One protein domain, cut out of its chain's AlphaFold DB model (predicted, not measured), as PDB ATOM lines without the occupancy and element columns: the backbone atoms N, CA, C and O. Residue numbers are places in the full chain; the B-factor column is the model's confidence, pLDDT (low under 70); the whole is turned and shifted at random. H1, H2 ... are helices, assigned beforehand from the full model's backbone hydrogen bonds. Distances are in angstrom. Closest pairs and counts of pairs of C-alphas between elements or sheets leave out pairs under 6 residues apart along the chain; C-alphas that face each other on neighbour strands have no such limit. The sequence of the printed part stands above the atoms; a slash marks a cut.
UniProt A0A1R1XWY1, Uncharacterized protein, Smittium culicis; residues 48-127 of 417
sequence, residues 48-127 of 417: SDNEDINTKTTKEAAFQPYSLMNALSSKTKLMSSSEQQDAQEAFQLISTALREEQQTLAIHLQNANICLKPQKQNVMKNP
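Overview. This is residues 48 to 127 of the 417 residues of an uncharacterized protein of Smittium culicis (UniProt A0A1R1XWY1). One long helix, H2, makes most of the length, and a short helix, H1, is set crosswise beside its first half, with an unnamed stretch at each end. Residues 54 to 61 swing out as an open loop before H1, and residues 113 to 127 fold back along H2 after a turn. The printed part has 80 residues, two named helices in the order H1, H2 and no named strand; it is all helix by class, though 36 residues lie in named elements. It is loose, with a radius of gyration of the C-alphas of 16.7 A, and spans 45 by 35 by 22 A.

Arrangement. Start from H2, residues 87 to 112, and look at Ile 94. H1, residues 66 to 75, is close but not clearly touching there: the closest C-alphas, of Leu 72 and Ile 94, are 7.7 A apart. Their lines are about perpendicular, at 77 degrees. In both helices every O i to N i+4 pair is within hydrogen-bond range.

Along the chain. Find C-alpha 66 at (-32.313, -15.977, 42.723), where H1 begins its 14.4 A. H2 runs 37.0 A to C-alpha 112 at (-31.244, -25.096, 12.344).

Size, cuts and confidence. The C-alphas farthest apart, of Glu 60 and Ile 114, are 48.4 A apart. The printed part has no cut, and the link from H1 to H2 is long, with 11 residues. Look for pLDDT under 70 at 14 residues, among them 48 to 52 and 113 to 116.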
ATOM      1  N   SER A  48     -35.049 -27.158  37.797       54.56
ATOM      2  CA  SER A  48     -36.435 -27.264  37.301       54.56
ATOM      3  C   SER A  48     -37.438 -26.298  37.963       54.56
ATOM      4  O   SER A  48     -38.633 -26.373  37.686       54.56
ATOM      5  N   ASP A  49     -36.988 -25.337  38.771       54.56
ATOM      6  CA  ASP A  49     -37.852 -24.536  39.664       54.56
ATOM      7  C   ASP A  49     -38.664 -23.405  38.992       54.56
ATOM      8  O   ASP A  49     -39.282 -22.582  39.662       54.56
ATOM      9  N   ASN A  50     -38.710 -23.310  37.660       54.31
ATOM     10  CA  ASN A  50     -39.440 -22.209  37.007       54.31
ATOM     11  C   ASN A  50     -40.953 -22.457  36.845       54.31
ATOM     12  O   ASN A  50     -41.674 -21.536  36.454       54.31
ATOM     13  N   GLU A  51     -41.463 -23.651  37.168       64.19
ATOM     14  CA  GLU A  51     -42.917 -23.886  37.245       64.19
ATOM     15  C   GLU A  51     -43.532 -23.366  38.563       64.19
ATOM     16  O   GLU A  51     -44.754 -23.222  38.658       64.19
ATOM     17  N   ASP A  52     -42.705 -22.992  39.546       63.81
ATOM     18  CA  ASP A  52     -43.126 -22.771  40.936       63.81
ATOM     19  C   ASP A  52     -44.098 -21.615  41.177       63.81
ATOM     20  O   ASP A  52     -44.879 -21.655  42.124       63.81
ATOM     21  N   ILE A  53     -44.111 -20.582  40.331       76.56
ATOM     22  CA  ILE A  53     -45.023 -19.442  40.540       76.56
ATOM     23  C   ILE A  53     -46.485 -19.852  40.293       76.56
ATOM     24  O   ILE A  53     -47.401 -19.302  40.904       76.56
ATOM     25  N   ASN A  54     -46.708 -20.821  39.400       80.31
ATOM     26  CA  ASN A  54     -48.048 -21.278  39.034       80.31
ATOM     27  C   ASN A  54     -48.424 -22.613  39.687       80.31
ATOM     28  O   ASN A  54     -49.599 -22.997  39.650       80.31
ATOM     29  N   THR A  55     -47.473 -23.331  40.288       82.69
ATOM     30  CA  THR A  55     -47.782 -24.525  41.073       82.69
ATOM     31  C   THR A  55     -48.253 -24.104  42.462       82.69
ATOM     32  O   THR A  55     -47.714 -23.218  43.121       82.69
ATOM     33  N   LYS A  56     -49.341 -24.718  42.927       77.62
ATOM     34  CA  LYS A  56     -49.871 -24.435  44.259       77.62
ATOM     35  C   LYS A  56     -48.919 -25.028  45.296       77.62
ATOM     36  O   LYS A  56     -48.996 -26.223  45.587       77.62
ATOM     37  N   THR A  57     -48.044 -24.210  45.863       76.81
ATOM     38  CA  THR A  57     -47.175 -24.634  46.958       76.81
ATOM     39  C   THR A  57     -48.011 -24.871  48.222       76.81
ATOM     40  O   THR A  57     -48.983 -24.174  48.517       76.81
ATOM     41  N   THR A  58     -47.694 -25.938  48.956       79.00
ATOM     42  CA  THR A  58     -48.426 -26.348  50.172       79.00
ATOM     43  C   THR A  58     -47.941 -25.633  51.431       79.00
ATOM     44  O   THR A  58     -48.547 -25.775  52.492       79.00
ATOM     45  N   LYS A  59     -46.852 -24.869  51.318       76.06
ATOM     46  CA  LYS A  59     -46.239 -24.095  52.395       76.06
ATOM     47  C   LYS A  59     -46.258 -22.623  52.012       76.06
ATOM     48  O   LYS A  59     -46.101 -22.302  50.839       76.06
ATOM     49  N   GLU A  60     -46.375 -21.748  53.007       78.19
ATOM     50  CA  GLU A  60     -46.219 -20.287  52.906       78.19
ATOM     51  C   GLU A  60     -44.762 -19.885  52.583       78.19
ATOM     52  O   GLU A  60     -44.185 -18.992  53.196       78.19
ATOM     53  N   ALA A  61     -44.113 -20.593  51.658       78.81
ATOM     54  CA  ALA A  61     -42.792 -20.249  51.177       78.81
ATOM     55  C   ALA A  61     -42.940 -19.126  50.149       78.81
ATOM     56  O   ALA A  61     -43.658 -19.262  49.158       78.81
ATOM     57  N   ALA A  62     -42.271 -18.004  50.402       80.12
ATOM     58  CA  ALA A  62     -42.156 -16.943  49.417       80.12
ATOM     59  C   ALA A  62     -41.271 -17.422  48.258       80.12
ATOM     60  O   ALA A  62     -40.217 -18.016  48.483       80.12
ATOM     61  N   PHE A  63     -41.692 -17.140  47.026       84.94
ATOM     62  CA  PHE A  63     -40.887 -17.393  45.836       84.94
ATOM     63  C   PHE A  63     -39.592 -16.571  45.889       84.94
ATOM     64  O   PHE A  63     -39.626 -15.358  46.110       84.94
ATOM     65  N   GLN A  64     -38.452 -17.233  45.688       87.75
ATOM     66  CA  GLN A  64     -37.130 -16.611  45.721       87.75
ATOM     67  C   GLN A  64     -36.514 -16.611  44.312       87.75
ATOM     68  O   GLN A  64     -36.008 -17.636  43.862       87.75
ATOM     69  N   PRO A  65     -36.508 -15.471  43.597       89.75
ATOM     70  CA  PRO A  65     -36.109 -15.407  42.189       89.75
ATOM     71  C   PRO A  65     -34.582 -15.397  41.974       89.75
ATOM     72  O   PRO A  65     -34.103 -14.730  41.060       89.75
ATOM     73  N   TYR A  66     -33.780 -16.089  42.788       90.06
ATOM     74  CA  TYR A  66     -32.313 -15.977  42.723       90.06
ATOM     75  C   TYR A  66     -31.737 -16.384  41.364       90.06
ATOM     76  O   TYR A  66     -30.882 -15.682  40.828       90.06
ATOM     77  N   SER A  67     -32.243 -17.465  40.767       88.31
ATOM     78  CA  SER A  67     -31.814 -17.919  39.439       88.31
ATOM     79  C   SER A  67     -32.105 -16.876  38.359       88.31
ATOM     80  O   SER A  67     -31.254 -16.602  37.514       88.31
ATOM     81  N   LEU A  68     -33.275 -16.234  38.430       87.19
ATOM     82  CA  LEU A  68     -33.649 -15.151  37.524       87.19
ATOM     83  C   LEU A  68     -32.748 -13.925  37.726       87.19
ATOM     84  O   LEU A  68     -32.240 -13.372  36.753       87.19
ATOM     85  N   MET A  69     -32.507 -13.528  38.977       88.94
ATOM     86  CA  MET A  69     -31.651 -12.384  39.298       88.94
ATOM     87  C   MET A  69     -30.196 -12.615  38.875       88.94
ATOM     88  O   MET A  69     -29.572 -11.706  38.335       88.94
ATOM     89  N   ASN A  70     -29.673 -13.834  39.028       89.88
ATOM     90  CA  ASN A  70     -28.339 -14.209  38.551       89.88
ATOM     91  C   ASN A  70     -28.248 -14.198  37.018       89.88
ATOM     92  O   ASN A  70     -27.255 -13.743  36.450       89.88
ATOM     93  N   ALA A  71     -29.293 -14.660  36.326       88.81
ATOM     94  CA  ALA A  71     -29.348 -14.587  34.869       88.81
ATOM     95  C   ALA A  71     -29.381 -13.128  34.379       88.81
ATOM     96  O   ALA A  71     -28.654 -12.774  33.448       88.81
ATOM     97  N   LEU A  72     -30.163 -12.259  35.025       87.88
ATOM     98  CA  LEU A  72     -30.244 -10.835  34.681       87.88
ATOM     99  C   LEU A  72     -28.946 -10.081  34.993       87.88
ATOM    100  O   LEU A  72     -28.480  -9.305  34.157       87.88
ATOM    101  N   SER A  73     -28.315 -10.346  36.141       90.44
ATOM    102  CA  SER A  73     -27.050  -9.702  36.519       90.44
ATOM    103  C   SER A  73     -25.901 -10.069  35.576       90.44
ATOM    104  O   SER A  73     -25.025  -9.240  35.326       90.44
ATOM    105  N   SER A  74     -25.939 -11.266  34.975       88.94
ATOM    106  CA  SER A  74     -24.967 -11.680  33.955       88.94
ATOM    107  C   SER A  74     -25.085 -10.888  32.646       88.94
ATOM    108  O   SER A  74     -24.078 -10.642  31.981       88.94
ATOM    109  N   LYS A  75     -26.303 -10.459  32.281       85.62
ATOM    110  CA  LYS A  75     -26.562  -9.678  31.063       85.62
ATOM    111  C   LYS A  75     -26.364  -8.183  31.286       85.62
ATOM    112  O   LYS A  75     -25.985  -7.476  30.354       85.62
ATOM    113  N   THR A  76     -26.618  -7.678  32.492       83.94
ATOM    114  CA  THR A  76     -26.539  -6.240  32.750       83.94
ATOM    115  C   THR A  76     -25.920  -5.944  34.107       83.94
ATOM    116  O   THR A  76     -26.480  -6.247  35.157       83.94
ATOM    117  N   LYS A  77     -24.785  -5.233  34.081       85.12
ATOM    118  CA  LYS A  77     -24.068  -4.765  35.280       85.12
ATOM    119  C   LYS A  77     -24.955  -3.934  36.220       85.12
ATOM    120  O   LYS A  77     -24.714  -3.900  37.420       85.12
ATOM    121  N   LEU A  78     -25.998  -3.312  35.679       77.88
ATOM    122  CA  LEU A  78     -26.955  -2.475  36.400       77.88
ATOM    123  C   LEU A  78     -27.754  -3.251  37.468       77.88
ATOM    124  O   LEU A  78     -28.060  -2.696  38.512       77.88
ATOM    125  N   MET A  79     -27.994  -4.556  37.276       78.50
ATOM    126  CA  MET A  79     -28.695  -5.402  38.260       78.50
ATOM    127  C   MET A  79     -27.751  -6.184  39.186       78.50
ATOM    128  O   MET A  79     -28.197  -7.051  39.932       78.50
ATOM    129  N   SER A  80     -26.442  -5.924  39.117       80.50
ATOM    130  CA  SER A  80     -25.442  -6.620  39.940       80.50
ATOM    131  C   SER A  80     -25.169  -5.934  41.283       80.50
ATOM    132  O   SER A  80     -24.534  -6.532  42.152       80.50
ATOM    133  N   SER A  81     -25.633  -4.693  41.472       85.94
ATOM    134  CA  SER A  81     -25.528  -4.010  42.758       85.94
ATOM    135  C   SER A  81     -26.603  -4.520  43.718       85.94
ATOM    136  O   SER A  81     -27.713  -4.873  43.325       85.94
ATOM    137  N   SER A  82     -26.290  -4.523  45.012       86.75
ATOM    138  CA  SER A  82     -27.268  -4.781  46.075       86.75
ATOM    139  C   SER A  82     -28.168  -3.568  46.361       86.75
ATOM    140  O   SER A  82     -28.837  -3.527  47.392       86.75
ATOM    141  N   GLU A  83     -28.136  -2.548  45.501       93.56
ATOM    142  CA  GLU A  83     -28.853  -1.288  45.676       93.56
ATOM    143  C   GLU A  83     -30.266  -1.369  45.088       93.56
ATOM    144  O   GLU A  83     -30.498  -2.044  44.083       93.56
ATOM    145  N   GLN A  84     -31.215  -0.662  45.709       93.31
ATOM    146  CA  GLN A  84     -32.584  -0.559  45.203       93.31
ATOM    147  C   GLN A  84     -32.583   0.123  43.831       93.31
ATOM    148  O   GLN A  84     -32.037   1.211  43.679       93.31
ATOM    149  N   GLN A  85     -33.190  -0.528  42.840       93.12
ATOM    150  CA  GLN A  85     -33.276  -0.021  41.470       93.12
ATOM    151  C   GLN A  85     -34.656   0.568  41.185       93.12
ATOM    152  O   GLN A  85     -35.653   0.170  41.794       93.12
ATOM    153  N   ASP A  86     -34.712   1.488  40.224       94.81
ATOM    154  CA  ASP A  86     -35.972   1.995  39.695       94.81
ATOM    155  C   ASP A  86     -36.746   0.849  39.013       94.81
ATOM    156  O   ASP A  86     -36.227   0.133  38.149       94.81
ATOM    157  N   ALA A  87     -38.006   0.654  39.411       94.06
ATOM    158  CA  ALA A  87     -38.855  -0.405  38.876       94.06
ATOM    159  C   ALA A  87     -39.124  -0.241  37.369       94.06
ATOM    160  O   ALA A  87     -39.228  -1.239  36.651       94.06
ATOM    161  N   GLN A  88     -39.215   0.996  36.876       92.12
ATOM    162  CA  GLN A  88     -39.394   1.287  35.456       92.12
ATOM    163  C   GLN A  88     -38.139   0.922  34.658       92.12
ATOM    164  O   GLN A  88     -38.248   0.324  33.584       92.12
ATOM    165  N   GLU A  89     -36.955   1.223  35.193       90.56
ATOM    166  CA  GLU A  89     -35.682   0.847  34.572       90.56
ATOM    167  C   GLU A  89     -35.525  -0.677  34.524       90.56
ATOM    168  O   GLU A  89     -35.248  -1.242  33.461       90.56
ATOM    169  N   ALA A  90     -35.798  -1.359  35.640       90.44
ATOM    170  CA  ALA A  90     -35.774  -2.817  35.707       90.44
ATOM    171  C   ALA A  90     -36.744  -3.449  34.694       90.44
ATOM    172  O   ALA A  90     -36.379  -4.381  33.974       90.44
ATOM    173  N   PHE A  91     -37.964  -2.916  34.573       91.19
ATOM    174  CA  PHE A  91     -38.940  -3.391  33.595       91.19
ATOM    175  C   PHE A  91     -38.462  -3.209  32.148       91.19
ATOM    176  O   PHE A  91     -38.587  -4.127  31.329       91.19
ATOM    177  N   GLN A  92     -37.902  -2.043  31.819       90.38
ATOM    178  CA  GLN A  92     -37.376  -1.761  30.484       90.38
ATOM    179  C   GLN A  92     -36.204  -2.687  30.138       90.38
ATOM    180  O   GLN A  92     -36.128  -3.193  29.013       90.38
ATOM    181  N   LEU A  93     -35.333  -2.955  31.109       89.56
ATOM    182  CA  LEU A  93     -34.200  -3.867  30.986       89.56
ATOM    183  C   LEU A  93     -34.668  -5.303  30.734       89.56
ATOM    184  O   LEU A  93     -34.278  -5.901  29.732       89.56
ATOM    185  N   ILE A  94     -35.570  -5.829  31.571       89.81
ATOM    186  CA  ILE A  94     -36.128  -7.183  31.417       89.81
ATOM    187  C   ILE A  94     -36.831  -7.323  30.063       89.81
ATOM    188  O   ILE A  94     -36.592  -8.280  29.324       89.81
ATOM    189  N   SER A  95     -37.655  -6.342  29.688       90.25
ATOM    190  CA  SER A  95     -38.390  -6.351  28.417       90.25
ATOM    191  C   SER A  95     -37.460  -6.351  27.201       90.25
ATOM    192  O   SER A  95     -37.749  -7.002  26.194       90.25
ATOM    193  N   THR A  96     -36.342  -5.629  27.289       89.06
ATOM    194  CA  THR A  96     -35.329  -5.577  26.228       89.06
ATOM    195  C   THR A  96     -34.560  -6.893  26.149       89.06
ATOM    196  O   THR A  96     -34.471  -7.470  25.067       89.06
ATOM    197  N   ALA A  97     -34.117  -7.436  27.288       88.62
ATOM    198  CA  ALA A  97     -33.406  -8.712  27.353       88.62
ATOM    199  C   ALA A  97     -34.242  -9.882  26.803       88.62
ATOM    200  O   ALA A  97     -33.721 -10.726  26.070       88.62
ATOM    201  N   LEU A  98     -35.546  -9.913  27.100       87.19
ATOM    202  CA  LEU A  98     -36.472 -10.907  26.547       87.19
ATOM    203  C   LEU A  98     -36.618 -10.778  25.027       87.19
ATOM    204  O   LEU A  98     -36.694 -11.785  24.323       87.19
ATOM    205  N   ARG A  99     -36.649  -9.549  24.498       87.44
ATOM    206  CA  ARG A  99     -36.742  -9.304  23.051       87.44
ATOM    207  C   ARG A  99     -35.487  -9.778  22.323       87.44
ATOM    208  O   ARG A  99     -35.596 -10.432  21.288       87.44
ATOM    209  N   GLU A 100     -34.316  -9.460  22.865       89.50
ATOM    210  CA  GLU A 100     -33.033  -9.897  22.311       89.50
ATOM    211  C   GLU A 100     -32.937 -11.421  22.292       89.50
ATOM    212  O   GLU A 100     -32.586 -12.006  21.273       89.50
ATOM    213  N   GLU A 101     -33.342 -12.081  23.376       88.62
ATOM    214  CA  GLU A 101     -33.333 -13.539  23.462       88.62
ATOM    215  C   GLU A 101     -34.290 -14.194  22.461       88.62
ATOM    216  O   GLU A 101     -33.906 -15.136  21.765       88.62
ATOM    217  N   GLN A 102     -35.503 -13.654  22.303       87.50
ATOM    218  CA  GLN A 102     -36.439 -14.096  21.267       87.50
ATOM    219  C   GLN A 102     -35.848 -13.941  19.862       87.50
ATOM    220  O   GLN A 102     -35.994 -14.834  19.024       87.50
ATOM    221  N   GLN A 103     -35.152 -12.833  19.599       88.25
ATOM    222  CA  GLN A 103     -34.490 -12.596  18.320       88.25
ATOM    223  C   GLN A 103     -33.342 -13.586  18.090       88.25
ATOM    224  O   GLN A 103     -33.237 -14.174  17.012       88.25
ATOM    225  N   THR A 104     -32.503 -13.819  19.099       90.50
ATOM    226  CA  THR A 104     -31.418 -14.800  19.041       90.50
ATOM    227  C   THR A 104     -31.962 -16.204  18.794       90.50
ATOM    228  O   THR A 104     -31.430 -16.922  17.944       90.50
ATOM    229  N   LEU A 105     -33.038 -16.596  19.474       87.12
ATOM    230  CA  LEU A 105     -33.691 -17.889  19.291       87.12
ATOM    231  C   LEU A 105     -34.281 -18.026  17.882       87.12
ATOM    232  O   LEU A 105     -34.081 -19.054  17.235       87.12
ATOM    233  N   ALA A 106     -34.925 -16.980  17.358       85.12
ATOM    234  CA  ALA A 106     -35.440 -16.971  15.991       85.12
ATOM    235  C   ALA A 106     -34.324 -17.186  14.952       85.12
ATOM    236  O   ALA A 106     -34.490 -17.984  14.027       85.12
ATOM    237  N   ILE A 107     -33.165 -16.542  15.135       89.38
ATOM    238  CA  ILE A 107     -31.988 -16.723  14.270       89.38
ATOM    239  C   ILE A 107     -31.444 -18.154  14.375       89.38
ATOM    240  O   ILE A 107     -31.179 -18.791  13.355       89.38
ATOM    241  N   HIS A 108     -31.304 -18.695  15.589       89.38
ATOM    242  CA  HIS A 108     -30.816 -20.065  15.784       89.38
ATOM    243  C   HIS A 108     -31.737 -21.097  15.139       89.38
ATOM    244  O   HIS A 108     -31.265 -22.006  14.456       89.38
ATOM    245  N   LEU A 109     -33.048 -20.931  15.289       85.88
ATOM    246  CA  LEU A 109     -34.025 -21.795  14.640       85.88
ATOM    247  C   LEU A 109     -34.006 -21.652  13.124       85.88
ATOM    248  O   LEU A 109     -34.146 -22.650  12.426       85.88
ATOM    249  N   GLN A 110     -33.813 -20.443  12.599       84.81
ATOM    250  CA  GLN A 110     -33.654 -20.235  11.163       84.81
ATOM    251  C   GLN A 110     -32.422 -20.978  10.629       84.81
ATOM    252  O   GLN A 110     -32.505 -21.624   9.586       84.81
ATOM    253  N   ASN A 111     -31.315 -20.947  11.372       88.00
ATOM    254  CA  ASN A 111     -30.087 -21.655  11.017       88.00
ATOM    255  C   ASN A 111     -30.251 -23.183  11.132       88.00
ATOM    256  O   ASN A 111     -29.765 -23.918  10.275       88.00
ATOM    257  N   ALA A 112     -30.978 -23.670  12.142       86.75
ATOM    258  CA  ALA A 112     -31.244 -25.096  12.344       86.75
ATOM    259  C   ALA A 112     -32.255 -25.671  11.329       86.75
ATOM    260  O   ALA A 112     -32.096 -26.792  10.838       86.75
ATOM    261  N   ASN A 113     -33.272 -24.890  10.950       68.88
ATOM    262  CA  ASN A 113     -34.307 -25.281   9.984       68.88
ATOM    263  C   ASN A 113     -33.807 -25.370   8.535       68.88
ATOM    264  O   ASN A 113     -34.571 -25.745   7.649       68.88
ATOM    265  N   ILE A 114     -32.520 -25.122   8.275       66.00
ATOM    266  CA  ILE A 114     -31.900 -25.476   6.992       66.00
ATOM    267  C   ILE A 114     -31.968 -27.003   6.752       66.00
ATOM    268  O   ILE A 114     -31.912 -27.436   5.602       66.00
ATOM    269  N   CYS A 115     -32.176 -27.825   7.796       58.75
ATOM    270  CA  CYS A 115     -32.242 -29.286   7.668       58.75
ATOM    271  C   CYS A 115     -33.573 -29.939   8.112       58.75
ATOM    272  O   CYS A 115     -33.830 -31.095   7.774       58.75
ATOM    273  N   LEU A 116     -34.448 -29.232   8.837       60.22
ATOM    274  CA  LEU A 116     -35.688 -29.795   9.386       60.22
ATOM    275  C   LEU A 116     -36.928 -29.132   8.778       60.22
ATOM    276  O   LEU A 116     -36.932 -27.950   8.445       60.22
ATOM    277  N   LYS A 117     -37.995 -29.922   8.592       74.69
ATOM    278  CA  LYS A 117     -39.270 -29.431   8.049       74.69
ATOM    279  C   LYS A 117     -39.764 -28.261   8.910       74.69
ATOM    280  O   LYS A 117     -39.724 -28.391  10.131       74.69
ATOM    281  N   PRO A 118     -40.268 -27.169   8.307       62.34
ATOM    282  CA  PRO A 118     -40.710 -25.997   9.048       62.34
ATOM    283  C   PRO A 118     -41.848 -26.390   9.989       62.34
ATOM    284  O   PRO A 118     -42.992 -26.579   9.571       62.34
ATOM    285  N   GLN A 119     -41.526 -26.556  11.269       66.75
ATOM    286  CA  GLN A 119     -42.527 -26.724  12.303       66.75
ATOM    287  C   GLN A 119     -43.133 -25.345  12.548       66.75
ATOM    288  O   GLN A 119     -42.416 -24.363  12.740       66.75
ATOM    289  N   LYS A 120     -44.461 -25.258  12.480       72.00
ATOM    290  CA  LYS A 120     -45.205 -24.017  12.688       72.00
ATOM    291  C   LYS A 120     -45.096 -23.629  14.162       72.00
ATOM    292  O   LYS A 120     -45.949 -23.993  14.963       72.00
ATOM    293  N   GLN A 121     -44.015 -22.955  14.525       65.25
ATOM    294  CA  GLN A 121     -43.871 -22.408  15.860       65.25
ATOM    295  C   GLN A 121     -44.788 -21.196  15.989       65.25
ATOM    296  O   GLN A 121     -44.790 -20.304  15.136       65.25
ATOM    297  N   ASN A 122     -45.594 -21.183  17.048       71.88
ATOM    298  CA  ASN A 122     -46.304 -19.982  17.445       71.88
ATOM    299  C   ASN A 122     -45.246 -18.987  17.911       71.88
ATOM    300  O   ASN A 122     -44.700 -19.131  19.001       71.88
ATOM    301  N   VAL A 123     -44.927 -18.017  17.057       68.81
ATOM    302  CA  VAL A 123     -44.084 -16.885  17.435       68.81
ATOM    303  C   VAL A 123     -44.808 -16.183  18.576       68.81
ATOM    304  O   VAL A 123     -45.829 -15.527  18.354       68.81
ATOM    305  N   MET A 124     -44.331 -16.395  19.803       64.56
ATOM    306  CA  MET A 124     -44.854 -15.729  20.986       64.56
ATOM    307  C   MET A 124     -44.578 -14.243  20.804       64.56
ATOM    308  O   MET A 124     -43.440 -13.791  20.889       64.56
ATOM    309  N   LYS A 125     -45.613 -13.482  20.463       73.69
ATOM    310  CA  LYS A 125     -45.465 -12.044  20.291       73.69
ATOM    311  C   LYS A 125     -45.482 -11.417  21.679       73.69
ATOM    312  O   LYS A 125     -46.403 -11.680  22.445       73.69
ATOM    313  N   ASN A 126     -44.483 -10.594  21.982       72.69
ATOM    314  CA  ASN A 126     -44.400  -9.899  23.260       72.69
ATOM    315  C   ASN A 126     -45.682  -9.057  23.480       72.69
ATOM    316  O   ASN A 126     -45.968  -8.188  22.647       72.69
ATOM    317  N   PRO A 127     -46.469  -9.324  24.542       74.94
ATOM    318  CA  PRO A 127     -47.731  -8.625  24.791       74.94
ATOM    319  C   PRO A 127     -47.526  -7.153  25.182       74.94
ATOM    320  O   PRO A 127     -48.449  -6.357  25.074       74.94
TER     321      PRO A 127